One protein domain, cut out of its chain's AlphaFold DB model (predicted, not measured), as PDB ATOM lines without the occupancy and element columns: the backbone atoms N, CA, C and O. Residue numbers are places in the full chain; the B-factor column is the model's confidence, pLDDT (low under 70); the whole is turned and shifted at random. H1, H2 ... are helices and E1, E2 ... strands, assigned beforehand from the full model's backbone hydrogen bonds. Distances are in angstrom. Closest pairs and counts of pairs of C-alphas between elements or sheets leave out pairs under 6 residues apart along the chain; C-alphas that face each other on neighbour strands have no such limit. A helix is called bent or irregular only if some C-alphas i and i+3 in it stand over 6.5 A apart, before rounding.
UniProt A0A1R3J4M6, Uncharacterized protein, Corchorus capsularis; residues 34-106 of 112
ATOM      1  N   ASP A  34     178.730 229.649 280.558       38.97
ATOM      2  CA  ASP A  34     178.236 228.540 281.370       38.97
ATOM      3  C   ASP A  34     179.308 227.453 281.463       38.97
ATOM      4  O   ASP A  34     179.113 226.310 281.068       38.97
ATOM      5  N   GLU A  35     180.461 227.801 282.025       40.66
ATOM      6  CA  GLU A  35     181.317 226.804 282.662       40.66
ATOM      7  C   GLU A  35     181.653 227.317 284.056       40.66
ATOM      8  O   GLU A  35     182.563 228.121 284.263       40.66
ATOM      9  N   ALA A  36     180.854 226.872 285.029       45.88
ATOM     10  CA  ALA A  36     181.237 226.924 286.426       45.88
ATOM     11  C   ALA A  36     182.594 226.221 286.544       45.88
ATOM     12  O   ALA A  36     182.689 225.004 286.406       45.88
ATOM     13  N   PHE A  37     183.648 227.011 286.730       44.47
ATOM     14  CA  PHE A  37     184.997 226.523 286.960       44.47
ATOM     15  C   PHE A  37     184.960 225.680 288.240       44.47
ATOM     16  O   PHE A  37     184.887 226.232 289.339       44.47
ATOM     17  N   GLU A  38     184.923 224.349 288.112       45.91
ATOM     18  CA  GLU A  38     185.009 223.449 289.261       45.91
ATOM     19  C   GLU A  38     186.370 223.681 289.926       45.91
ATOM     20  O   GLU A  38     187.410 223.232 289.438       45.91
ATOM     21  N   LEU A  39     186.375 224.456 291.017       48.62
ATOM     22  CA  LEU A  39     187.582 224.699 291.794       48.62
ATOM     23  C   LEU A  39     188.082 223.347 292.333       48.62
ATOM     24  O   LEU A  39     187.323 222.655 293.020       48.62
ATOM     25  N   PRO A  40     189.341 222.956 292.060       49.91
ATOM     26  CA  PRO A  40     189.939 221.782 292.679       49.91
ATOM     27  C   PRO A  40     189.840 221.897 294.202       49.91
ATOM     28  O   PRO A  40     190.077 222.966 294.762       49.91
ATOM     29  N   SER A  41     189.507 220.797 294.873       55.50
ATOM     30  CA  SER A  41     189.152 220.747 296.300       55.50
ATOM     31  C   SER A  41     190.267 221.143 297.283       55.50
ATOM     32  O   SER A  41     190.013 221.214 298.482       55.50
ATOM     33  N   GLU A  42     191.471 221.452 296.805       61.41
ATOM     34  CA  GLU A  42     192.584 221.958 297.611       61.41
ATOM     35  C   GLU A  42     193.316 223.078 296.861       61.41
ATOM     36  O   GLU A  42     194.285 222.854 296.138       61.41
ATOM     37  N   ILE A  43     192.838 224.306 297.033       57.81
ATOM     38  CA  ILE A  43     193.521 225.533 296.609       57.81
ATOM     39  C   ILE A  43     193.735 226.416 297.831       57.81
ATOM     40  O   ILE A  43     192.876 226.538 298.705       57.81
ATOM     41  N   THR A  44     194.908 227.030 297.911       69.75
ATOM     42  CA  THR A  44     195.216 227.978 298.985       69.75
ATOM     43  C   THR A  44     194.372 229.256 298.845       69.75
ATOM     44  O   THR A  44     193.906 229.584 297.755       69.75
ATOM     45  N   LEU A  45     194.180 230.013 299.934       70.19
ATOM     46  CA  LEU A  45     193.439 231.290 299.920       70.19
ATOM     47  C   LEU A  45     193.964 232.270 298.851       70.19
ATOM     48  O   LEU A  45     193.175 232.935 298.182       70.19
ATOM     49  N   ASP A  46     195.282 232.306 298.644       60.91
ATOM     50  CA  ASP A  46     195.919 233.136 297.613       60.91
ATOM     51  C   ASP A  46     195.612 232.644 296.188       60.91
ATOM     52  O   ASP A  46     195.533 233.439 295.248       60.91
ATOM     53  N   GLU A  47     195.419 231.338 296.001       61.00
ATOM     54  CA  GLU A  47     195.053 230.755 294.710       61.00
ATOM     55  C   GLU A  47     193.580 230.960 294.387       61.00
ATOM     56  O   GLU A  47     193.265 231.288 293.247       61.00
ATOM     57  N   ALA A  48     192.699 230.853 295.384       63.06
ATOM     58  CA  ALA A  48     191.287 231.181 295.235       63.06
ATOM     59  C   ALA A  48     191.094 232.655 294.832       63.06
ATOM     60  O   ALA A  48     190.400 232.937 293.856       63.06
ATOM     61  N   ALA A  49     191.793 233.584 295.494       63.16
ATOM     62  CA  ALA A  49     191.755 235.006 295.147       63.16
ATOM     63  C   ALA A  49     192.320 235.292 293.740       63.16
ATOM     64  O   ALA A  49     191.812 236.149 293.016       63.16
ATOM     65  N   ALA A  50     193.362 234.564 293.320       60.31
ATOM     66  CA  ALA A  50     193.905 234.681 291.969       60.31
ATOM     67  C   ALA A  50     192.946 234.140 290.894       60.31
ATOM     68  O   ALA A  50     192.910 234.696 289.796       60.31
ATOM     69  N   ILE A  51     192.183 233.084 291.206       62.09
ATOM     70  CA  ILE A  51     191.160 232.507 290.322       62.09
ATOM     71  C   ILE A  51     189.969 233.461 290.189       62.09
ATOM     72  O   ILE A  51     189.579 233.770 289.065       62.09
ATOM     73  N   GLU A  52     189.443 234.004 291.290       62.28
ATOM     74  CA  GLU A  52     188.369 235.011 291.238       62.28
ATOM     75  C   GLU A  52     188.775 236.233 290.406       62.28
ATOM     76  O   GLU A  52     188.019 236.681 289.545       62.28
ATOM     77  N   ALA A  53     190.011 236.718 290.568       58.22
ATOM     78  CA  ALA A  53     190.525 237.838 289.781       58.22
ATOM     79  C   ALA A  53     190.617 237.547 288.268       58.22
ATOM     80  O   ALA A  53     190.661 238.490 287.479       58.22
ATOM     81  N   THR A  54     190.649 236.275 287.847       57.81
ATOM     82  CA  THR A  54     190.585 235.881 286.426       57.81
ATOM     83  C   THR A  54     189.169 235.754 285.867       57.81
ATOM     84  O   THR A  54     189.025 235.773 284.645       57.81
ATOM     85  N   LEU A  55     188.137 235.650 286.713       64.25
ATOM     86  CA  LEU A  55     186.749 235.507 286.258       64.25
ATOM     87  C   LEU A  55     186.177 236.824 285.707       64.25
ATOM     88  O   LEU A  55     185.334 236.797 284.815       64.25
ATOM     89  N   GLU A  56     186.680 237.973 286.169       71.00
ATOM     90  CA  GLU A  56     186.179 239.294 285.768       71.00
ATOM     91  C   GLU A  56     187.292 240.197 285.204       71.00
ATOM     92  O   GLU A  56     187.928 240.975 285.925       71.00
ATOM     93  N   PRO A  57     187.565 240.137 283.887       73.56
ATOM     94  CA  PRO A  57     188.581 240.980 283.279       73.56
ATOM     95  C   PRO A  57     188.155 242.458 283.245       73.56
ATOM     96  O   PRO A  57     187.301 242.874 282.468       73.56
ATOM     97  N   VAL A  58     188.841 243.290 284.029       82.25
ATOM     98  CA  VAL A  58     188.778 244.758 283.953       82.25
ATOM     99  C   VAL A  58     189.681 245.279 282.834       82.25
ATOM    100  O   VAL A  58     190.894 245.035 282.852       82.25
ATOM    101  N   LEU A  59     189.096 246.042 281.909       84.81
ATOM    102  CA  LEU A  59     189.776 246.746 280.821       84.81
ATOM    103  C   LEU A  59     189.504 248.251 280.922       84.81
ATOM    104  O   LEU A  59     188.349 248.678 280.926       84.81
ATOM    105  N   SER A  60     190.557 249.068 280.945       88.38
ATOM    106  CA  SER A  60     190.391 250.523 280.927       88.38
ATOM    107  C   SER A  60     190.061 251.053 279.525       88.38
ATOM    108  O   SER A  60     190.451 250.488 278.498       88.38
ATOM    109  N   PHE A  61     189.410 252.218 279.473       85.88
ATOM    110  CA  PHE A  61     189.121 252.916 278.218       85.88
ATOM    111  C   PHE A  61     190.389 253.278 277.429       85.88
ATOM    112  O   PHE A  61     190.419 253.176 276.204       85.88
ATOM    113  N   ASN A  62     191.465 253.645 278.133       87.19
ATOM    114  CA  ASN A  62     192.745 253.961 277.506       87.19
ATOM    115  C   ASN A  62     193.373 252.730 276.852       87.19
ATOM    116  O   ASN A  62     193.904 252.835 275.750       87.19
ATOM    117  N   SER A  63     193.273 251.561 277.492       86.31
ATOM    118  CA  SER A  63     193.739 250.299 276.909       86.31
ATOM    119  C   SER A  63     192.901 249.867 275.712       86.31
ATOM    120  O   SER A  63     193.460 249.413 274.715       86.31
ATOM    121  N   LEU A  64     191.584 250.085 275.758       84.62
ATOM    122  CA  LEU A  64     190.696 249.800 274.631       84.62
ATOM    123  C   LEU A  64     191.023 250.665 273.401       84.62
ATOM    124  O   LEU A  64     191.059 250.158 272.281       84.62
ATOM    125  N   LEU A  65     191.270 251.962 273.598       85.12
ATOM    126  CA  LEU A  65     191.597 252.882 272.504       85.12
ATOM    127  C   LEU A  65     193.091 252.917 272.144       85.12
ATOM    128  O   LEU A  65     193.464 253.488 271.118       85.12
ATOM    129  N   GLY A  66     193.956 252.346 272.982       84.44
ATOM    130  CA  GLY A  66     195.407 252.481 272.865       84.44
ATOM    131  C   GLY A  66     195.909 253.911 273.109       84.44
ATOM    132  O   GLY A  66     196.927 254.314 272.536       84.44
ATOM    133  N   THR A  67     195.194 254.699 273.915       86.62
ATOM    134  CA  THR A  67     195.497 256.110 274.188       86.62
ATOM    135  C   THR A  67     196.322 256.300 275.457       86.62
ATOM    136  O   THR A  67     196.286 255.503 276.395       86.62
ATOM    137  N   SER A  68     197.089 257.390 275.493       87.56
ATOM    138  CA  SER A  68     197.792 257.809 276.707       87.56
ATOM    139  C   SER A  68     196.852 258.569 277.647       87.56
ATOM    140  O   SER A  68     196.016 259.342 277.187       87.56
ATOM    141  N   GLY A  69     197.043 258.413 278.952       87.00
ATOM    142  CA  GLY A  69     196.364 259.172 279.999       87.00
ATOM    143  C   GLY A  69     197.210 259.222 281.277       87.00
ATOM    144  O   GLY A  69     198.283 258.625 281.308       87.00
ATOM    145  N   PRO A  70     196.747 259.893 282.348       89.38
ATOM    146  CA  PRO A  70     197.521 260.040 283.589       89.38
ATOM    147  C   PRO A  70     197.933 258.712 284.242       89.38
ATOM    148  O   PRO A  70     198.924 258.664 284.959       89.38
ATOM    149  N   GLN A  71     197.175 257.644 283.977       88.94
ATOM    150  CA  GLN A  71     197.388 256.301 284.521       88.94
ATOM    151  C   GLN A  71     198.092 255.342 283.549       88.94
ATOM    152  O   GLN A  71     198.186 254.147 283.842       88.94
ATOM    153  N   THR A  72     198.563 255.841 282.397       93.00
ATOM    154  CA  THR A  72     199.200 255.005 281.378       93.00
ATOM    155  C   THR A  72     200.559 255.526 280.927       93.00
ATOM    156  O   THR A  72     200.838 256.723 280.910       93.00
ATOM    157  N   MET A  73     201.423 254.600 280.520       94.56
ATOM    158  CA  MET A  73     202.735 254.882 279.948       94.56
ATOM    159  C   MET A  73     202.899 254.089 278.656       94.56
ATOM    160  O   MET A  73     202.583 252.904 278.599       94.56
ATOM    161  N   ARG A  74     203.413 254.731 277.604       93.88
ATOM    162  CA  ARG A  74     203.713 254.065 276.332       93.88
ATOM    163  C   ARG A  74     205.205 253.860 276.189       93.88
ATOM    164  O   ARG A  74     205.968 254.817 276.275       93.88
ATOM    165  N   ILE A  75     205.591 252.632 275.883       94.56
ATOM    166  CA  ILE A  75     206.964 252.279 275.538       94.56
ATOM    167  C   ILE A  75     206.996 251.620 274.161       94.56
ATOM    168  O   ILE A  75     206.021 251.016 273.707       94.56
ATOM    169  N   ILE A  76     208.124 251.769 273.477       94.62
ATOM    170  CA  ILE A  76     208.395 251.080 272.219       94.62
ATOM    171  C   ILE A  76     209.354 249.946 272.537       94.62
ATOM    172  O   ILE A  76     210.431 250.190 273.073       94.62
ATOM    173  N   ASP A  77     208.975 248.732 272.159       93.75
ATOM    174  CA  ASP A  77     209.782 247.536 272.383       93.75
ATOM    175  C   ASP A  77     209.881 246.696 271.099       93.75
ATOM    176  O   ASP A  77     209.267 247.014 270.073       93.75
ATOM    177  N   ARG A  78     210.682 245.631 271.123       94.12
ATOM    178  CA  ARG A  78     210.840 244.670 270.034       94.12
ATOM    179  C   ARG A  78     210.474 243.266 270.497       94.12
ATOM    180  O   ARG A  78     211.203 242.645 271.258       94.12
ATOM    181  N   ILE A  79     209.410 242.714 269.918       91.06
ATOM    182  CA  ILE A  79     209.021 241.309 270.098       91.06
ATOM    183  C   ILE A  79     209.301 240.568 268.792       91.06
ATOM    184  O   ILE A  79     208.888 241.021 267.725       91.06
ATOM    185  N   LYS A  80     210.035 239.445 268.852       90.88
ATOM    186  CA  LYS A  80     210.490 238.683 267.665       90.88
ATOM    187  C   LYS A  80     211.122 239.580 266.581       90.88
ATOM    188  O   LYS A  80     210.832 239.451 265.395       90.88
ATOM    189  N   GLY A  81     211.936 240.553 266.997       92.50
ATOM    190  CA  GLY A  81     212.597 241.512 266.101       92.50
ATOM    191  C   GLY A  81     211.694 242.611 265.519       92.50
ATOM    192  O   GLY A  81     212.198 243.541 264.889       92.50
ATOM    193  N   GLN A  82     210.382 242.570 265.763       92.88
ATOM    194  CA  GLN A  82     209.424 243.543 265.244       92.88
ATOM    195  C   GLN A  82     209.080 244.597 266.293       92.88
ATOM    196  O   GLN A  82     208.811 244.270 267.448       92.88
ATOM    197  N   LYS A  83     209.058 245.874 265.887       94.94
ATOM    198  CA  LYS A  83     208.665 246.970 266.780       94.94
ATOM    199  C   LYS A  83     207.191 246.839 267.176       94.94
ATOM    200  O   LYS A  83     206.317 246.665 266.322       94.94
ATOM    201  N   VAL A  84     206.928 246.977 268.466       93.94
ATOM    202  CA  VAL A  84     205.595 247.023 269.065       93.94
ATOM    203  C   VAL A  84     205.496 248.224 270.001       93.94
ATOM    204  O   VAL A  84     206.501 248.709 270.516       93.94
ATOM    205  N   ILE A  85     204.277 248.714 270.202       93.56
ATOM    206  CA  ILE A  85     203.974 249.689 271.249       93.56
ATOM    207  C   ILE A  85     203.357 248.902 272.397       93.56
ATOM    208  O   ILE A  85     202.364 248.207 272.186       93.56
ATOM    209  N   VAL A  86     203.945 249.013 273.583       93.38
ATOM    210  CA  VAL A  86     203.393 248.456 274.818       93.38
ATOM    211  C   VAL A  86     202.805 249.611 275.619       93.38
ATOM    212  O   VAL A  86     203.471 250.624 275.845       93.38
ATOM    213  N   LEU A  87     201.541 249.469 276.004       93.50
ATOM    214  CA  LEU A  87     200.860 250.388 276.905       93.50
ATOM    215  C   LEU A  87     200.868 249.760 278.300       93.50
ATOM    216  O   LEU A  87     200.270 248.709 278.510       93.50
ATOM    217  N   ILE A  88     201.576 250.384 279.232       92.44
ATOM    218  CA  ILE A  88     201.513 250.059 280.654       92.44
ATOM    219  C   ILE A  88     200.320 250.827 281.211       92.44
ATOM    220  O   ILE A  88     200.293 252.053 281.116       92.44
ATOM    221  N   ASP A  89     199.341 250.119 281.760       91.56
ATOM    222  CA  ASP A  89     198.087 250.697 282.235       91.56
ATOM    223  C   ASP A  89     197.743 250.150 283.620       91.56
ATOM    224  O   ASP A  89     197.516 248.953 283.782       91.56
ATOM    225  N   SER A  90     197.705 251.038 284.614       90.50
ATOM    226  CA  SER A  90     197.359 250.672 285.993       90.50
ATOM    227  C   SER A  90     195.857 250.451 286.208       90.50
ATOM    228  O   SER A  90     195.469 249.889 287.227       90.50
ATOM    229  N   GLY A  91     195.012 250.867 285.259       88.06
ATOM    230  CA  GLY A  91     193.560 250.703 285.318       88.06
ATOM    231  C   GLY A  91     193.040 249.403 284.700       88.06
ATOM    232  O   GLY A  91     191.827 249.216 284.648       88.06
ATOM    233  N   SER A  92     193.919 248.530 284.200       87.62
ATOM    234  CA  SER A  92     193.545 247.235 283.620       87.62
ATOM    235  C   SER A  92     194.054 246.081 284.483       87.62
ATOM    236  O   SER A  92     195.163 246.114 285.009       87.62
ATOM    237  N   SER A  93     193.242 245.034 284.605       82.38
ATOM    238  CA  SER A  93     193.576 243.825 285.383       82.38
ATOM    239  C   SER A  93     194.447 242.834 284.597       82.38
ATOM    240  O   SER A  93     195.321 242.163 285.155       82.38
ATOM    241  N   HIS A  94     194.238 242.772 283.281       80.44
ATOM    242  CA  HIS A  94     194.834 241.789 282.385       80.44
ATOM    243  C   HIS A  94     195.594 242.446 281.232       80.44
ATOM    244  O   HIS A  94     195.349 243.594 280.862       80.44
ATOM    245  N   ASN A  95     196.521 241.684 280.651       84.75
ATOM    246  CA  ASN A  95     197.266 242.115 279.477       84.75
ATOM    247  C   ASN A  95     196.497 241.726 278.220       84.75
ATOM    248  O   ASN A  95     196.084 240.575 278.074       84.75
ATOM    249  N   PHE A  96     196.387 242.669 277.289       85.19
ATOM    250  CA  PHE A  96     195.723 242.456 276.012       85.19
ATOM    251  C   PHE A  96     196.676 242.719 274.851       85.19
ATOM    252  O   PHE A  96     197.518 243.616 274.908       85.19
ATOM    253  N   MET A  97     196.530 241.949 273.776       87.06
ATOM    254  CA  MET A  97     197.247 242.181 272.526       87.06
ATOM    255  C   MET A  97     196.267 242.304 271.363       87.06
ATOM    256  O   MET A  97     195.357 241.493 271.206       87.06
ATOM    257  N   ASP A  98     196.472 243.319 270.525       85.50
ATOM    258  CA  ASP A  98     195.691 243.505 269.303       85.50
ATOM    259  C   ASP A  98     195.889 242.305 268.362       85.50
ATOM    260  O   ASP A  98     197.021 241.906 268.067       85.50
ATOM    261  N   ALA A  99     194.793 241.742 267.851       84.50
ATOM    262  CA  ALA A  99     194.821 240.557 266.997       84.50
ATOM    263  C   ALA A  99     195.690 240.729 265.732       84.50
ATOM    264  O   ALA A  99     196.297 239.772 265.245       84.50
ATOM    265  N   ARG A 100     195.817 241.954 265.200       86.88
ATOM    266  CA  ARG A 100     196.711 242.268 264.072       86.88
ATOM    267  C   ARG A 100     198.173 242.175 264.490       86.88
ATOM    268  O   ARG A 100     199.002 241.765 263.683       86.88
ATOM    269  N   VAL A 101     198.495 242.541 265.733       89.12
ATOM    270  CA  VAL A 101     199.837 242.375 266.312       89.12
ATOM    271  C   VAL A 101     200.128 240.894 266.542       89.12
ATOM    272  O   VAL A 101     201.178 240.438 266.103       89.12
ATOM    273  N   VAL A 102     199.186 240.129 267.107       89.06
ATOM    274  CA  VAL A 102     199.286 238.661 267.262       89.06
ATOM    275  C   VAL A 102     199.604 237.998 265.916       89.06
ATOM    276  O   VAL A 102     200.610 237.300 265.790       89.06
ATOM    277  N   LYS A 103     198.812 238.301 264.875       89.00
ATOM    278  CA  LYS A 103     199.013 237.781 263.513       89.00
ATOM    279  C   LYS A 103     200.362 238.200 262.930       89.00
ATOM    280  O   LYS A 103     201.085 237.368 262.390       89.00
ATOM    281  N   ARG A 104     200.720 239.481 263.050       91.62
ATOM    282  CA  ARG A 104     201.984 240.027 262.535       91.62
ATOM    283  C   ARG A 104     203.208 239.392 263.209       91.62
ATOM    284  O   ARG A 104     204.216 239.169 262.547       91.62
ATOM    285  N   LEU A 105     203.120 239.082 264.503       91.62
ATOM    286  CA  LEU A 105     204.171 238.405 265.273       91.62
ATOM    287  C   LEU A 105     204.174 236.875 265.087       91.62
ATOM    288  O   LEU A 105     205.027 236.188 265.661       91.62
ATOM    289  N   GLY A 106     203.240 236.323 264.307       89.62
ATOM    290  CA  GLY A 106     203.103 234.880 264.118       89.62
ATOM    291  C   GLY A 106     202.840 234.149 265.435       89.62
ATOM    292  O   GLY A 106     203.457 233.119 265.703       89.62
TER     293      GLY A 106
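What this domain is: This is residues 34 to 106 of the 112 residues of an uncharacterized protein of Corchorus capsularis (UniProt A0A1R3J4M6). A long, bent hairpin of two strands, E1 and E2, forms the backbone of a small head, with the short helix H2 beside the end where E1 begins and E2 ends, and with the strand E3 running on into the short helix H3 along one side. A separate arm, residues 34 to 55 with the helix H1, reaches away from this head and joins it through the stretch from residue 56 to 60. The printed part has 73 residues, with three named helices and three named strands in the order H1, H2, E1, E2, E3, H3; the one sheet has the order E1 - E2 and is antiparallel, and the class is mixed, helices and strands. The whole is loose, with a radius of gyration of the C-alphas of 16.1 A, and spans 44 by 32 by 24 A.

How they stand to each other: H1, residues 45 to 55, is apart from H2, residues 61 to 65. H1 is also apart from E1, residues 72 to 79, E2, residues 82 to 89, E3, residues 95 to 98, and H3, residues 99 to 104. The closest C-alphas of H2 and E2 are those of Ser 63 and Asp 89, 6.9 A apart. E1 and E2 are a hairpin of antiparallel neighbours, with 154 degrees between their directions; N 75 and O 86 are 2.9 A apart and N 84 and O 77 are 2.8 A apart, both within hydrogen-bond range. E1 bends by 57 degrees at residue 76. E3 pairs with no named strand; E2 and E3 are near each other, and so are H2 and E3. E3 and H3 meet only through their link. The closest C-alphas of E2 and H3 are those of Val 84 and Val 101, 7.9 A apart. In H1, H2 and H3 every O i to N i+4 pair is within hydrogen-bond range.

Where its parts are: H1 begins at C-alpha 45 at (193.439, 231.290, 299.920) and is 15.8 A long. H2 is five residues long. E1 begins at C-alpha 72 at (199.200, 255.005, 281.378) and is 20.3 A long, and E2 is 21.6 A long. E3 has four residues and measures 10.4 A, and H3 ends at C-alpha 104 at (201.984, 240.027, 262.535).

The domain as a whole: The two C-alphas farthest apart are those of Ser 41 and Lys 83, 44.0 A. The printed part has no cut. No link is long: that from H2 to E1 is short and the others are tight. The mean pLDDT of the printed part is 78.9; residues 34 to 44 and 46 to 55 are under 70.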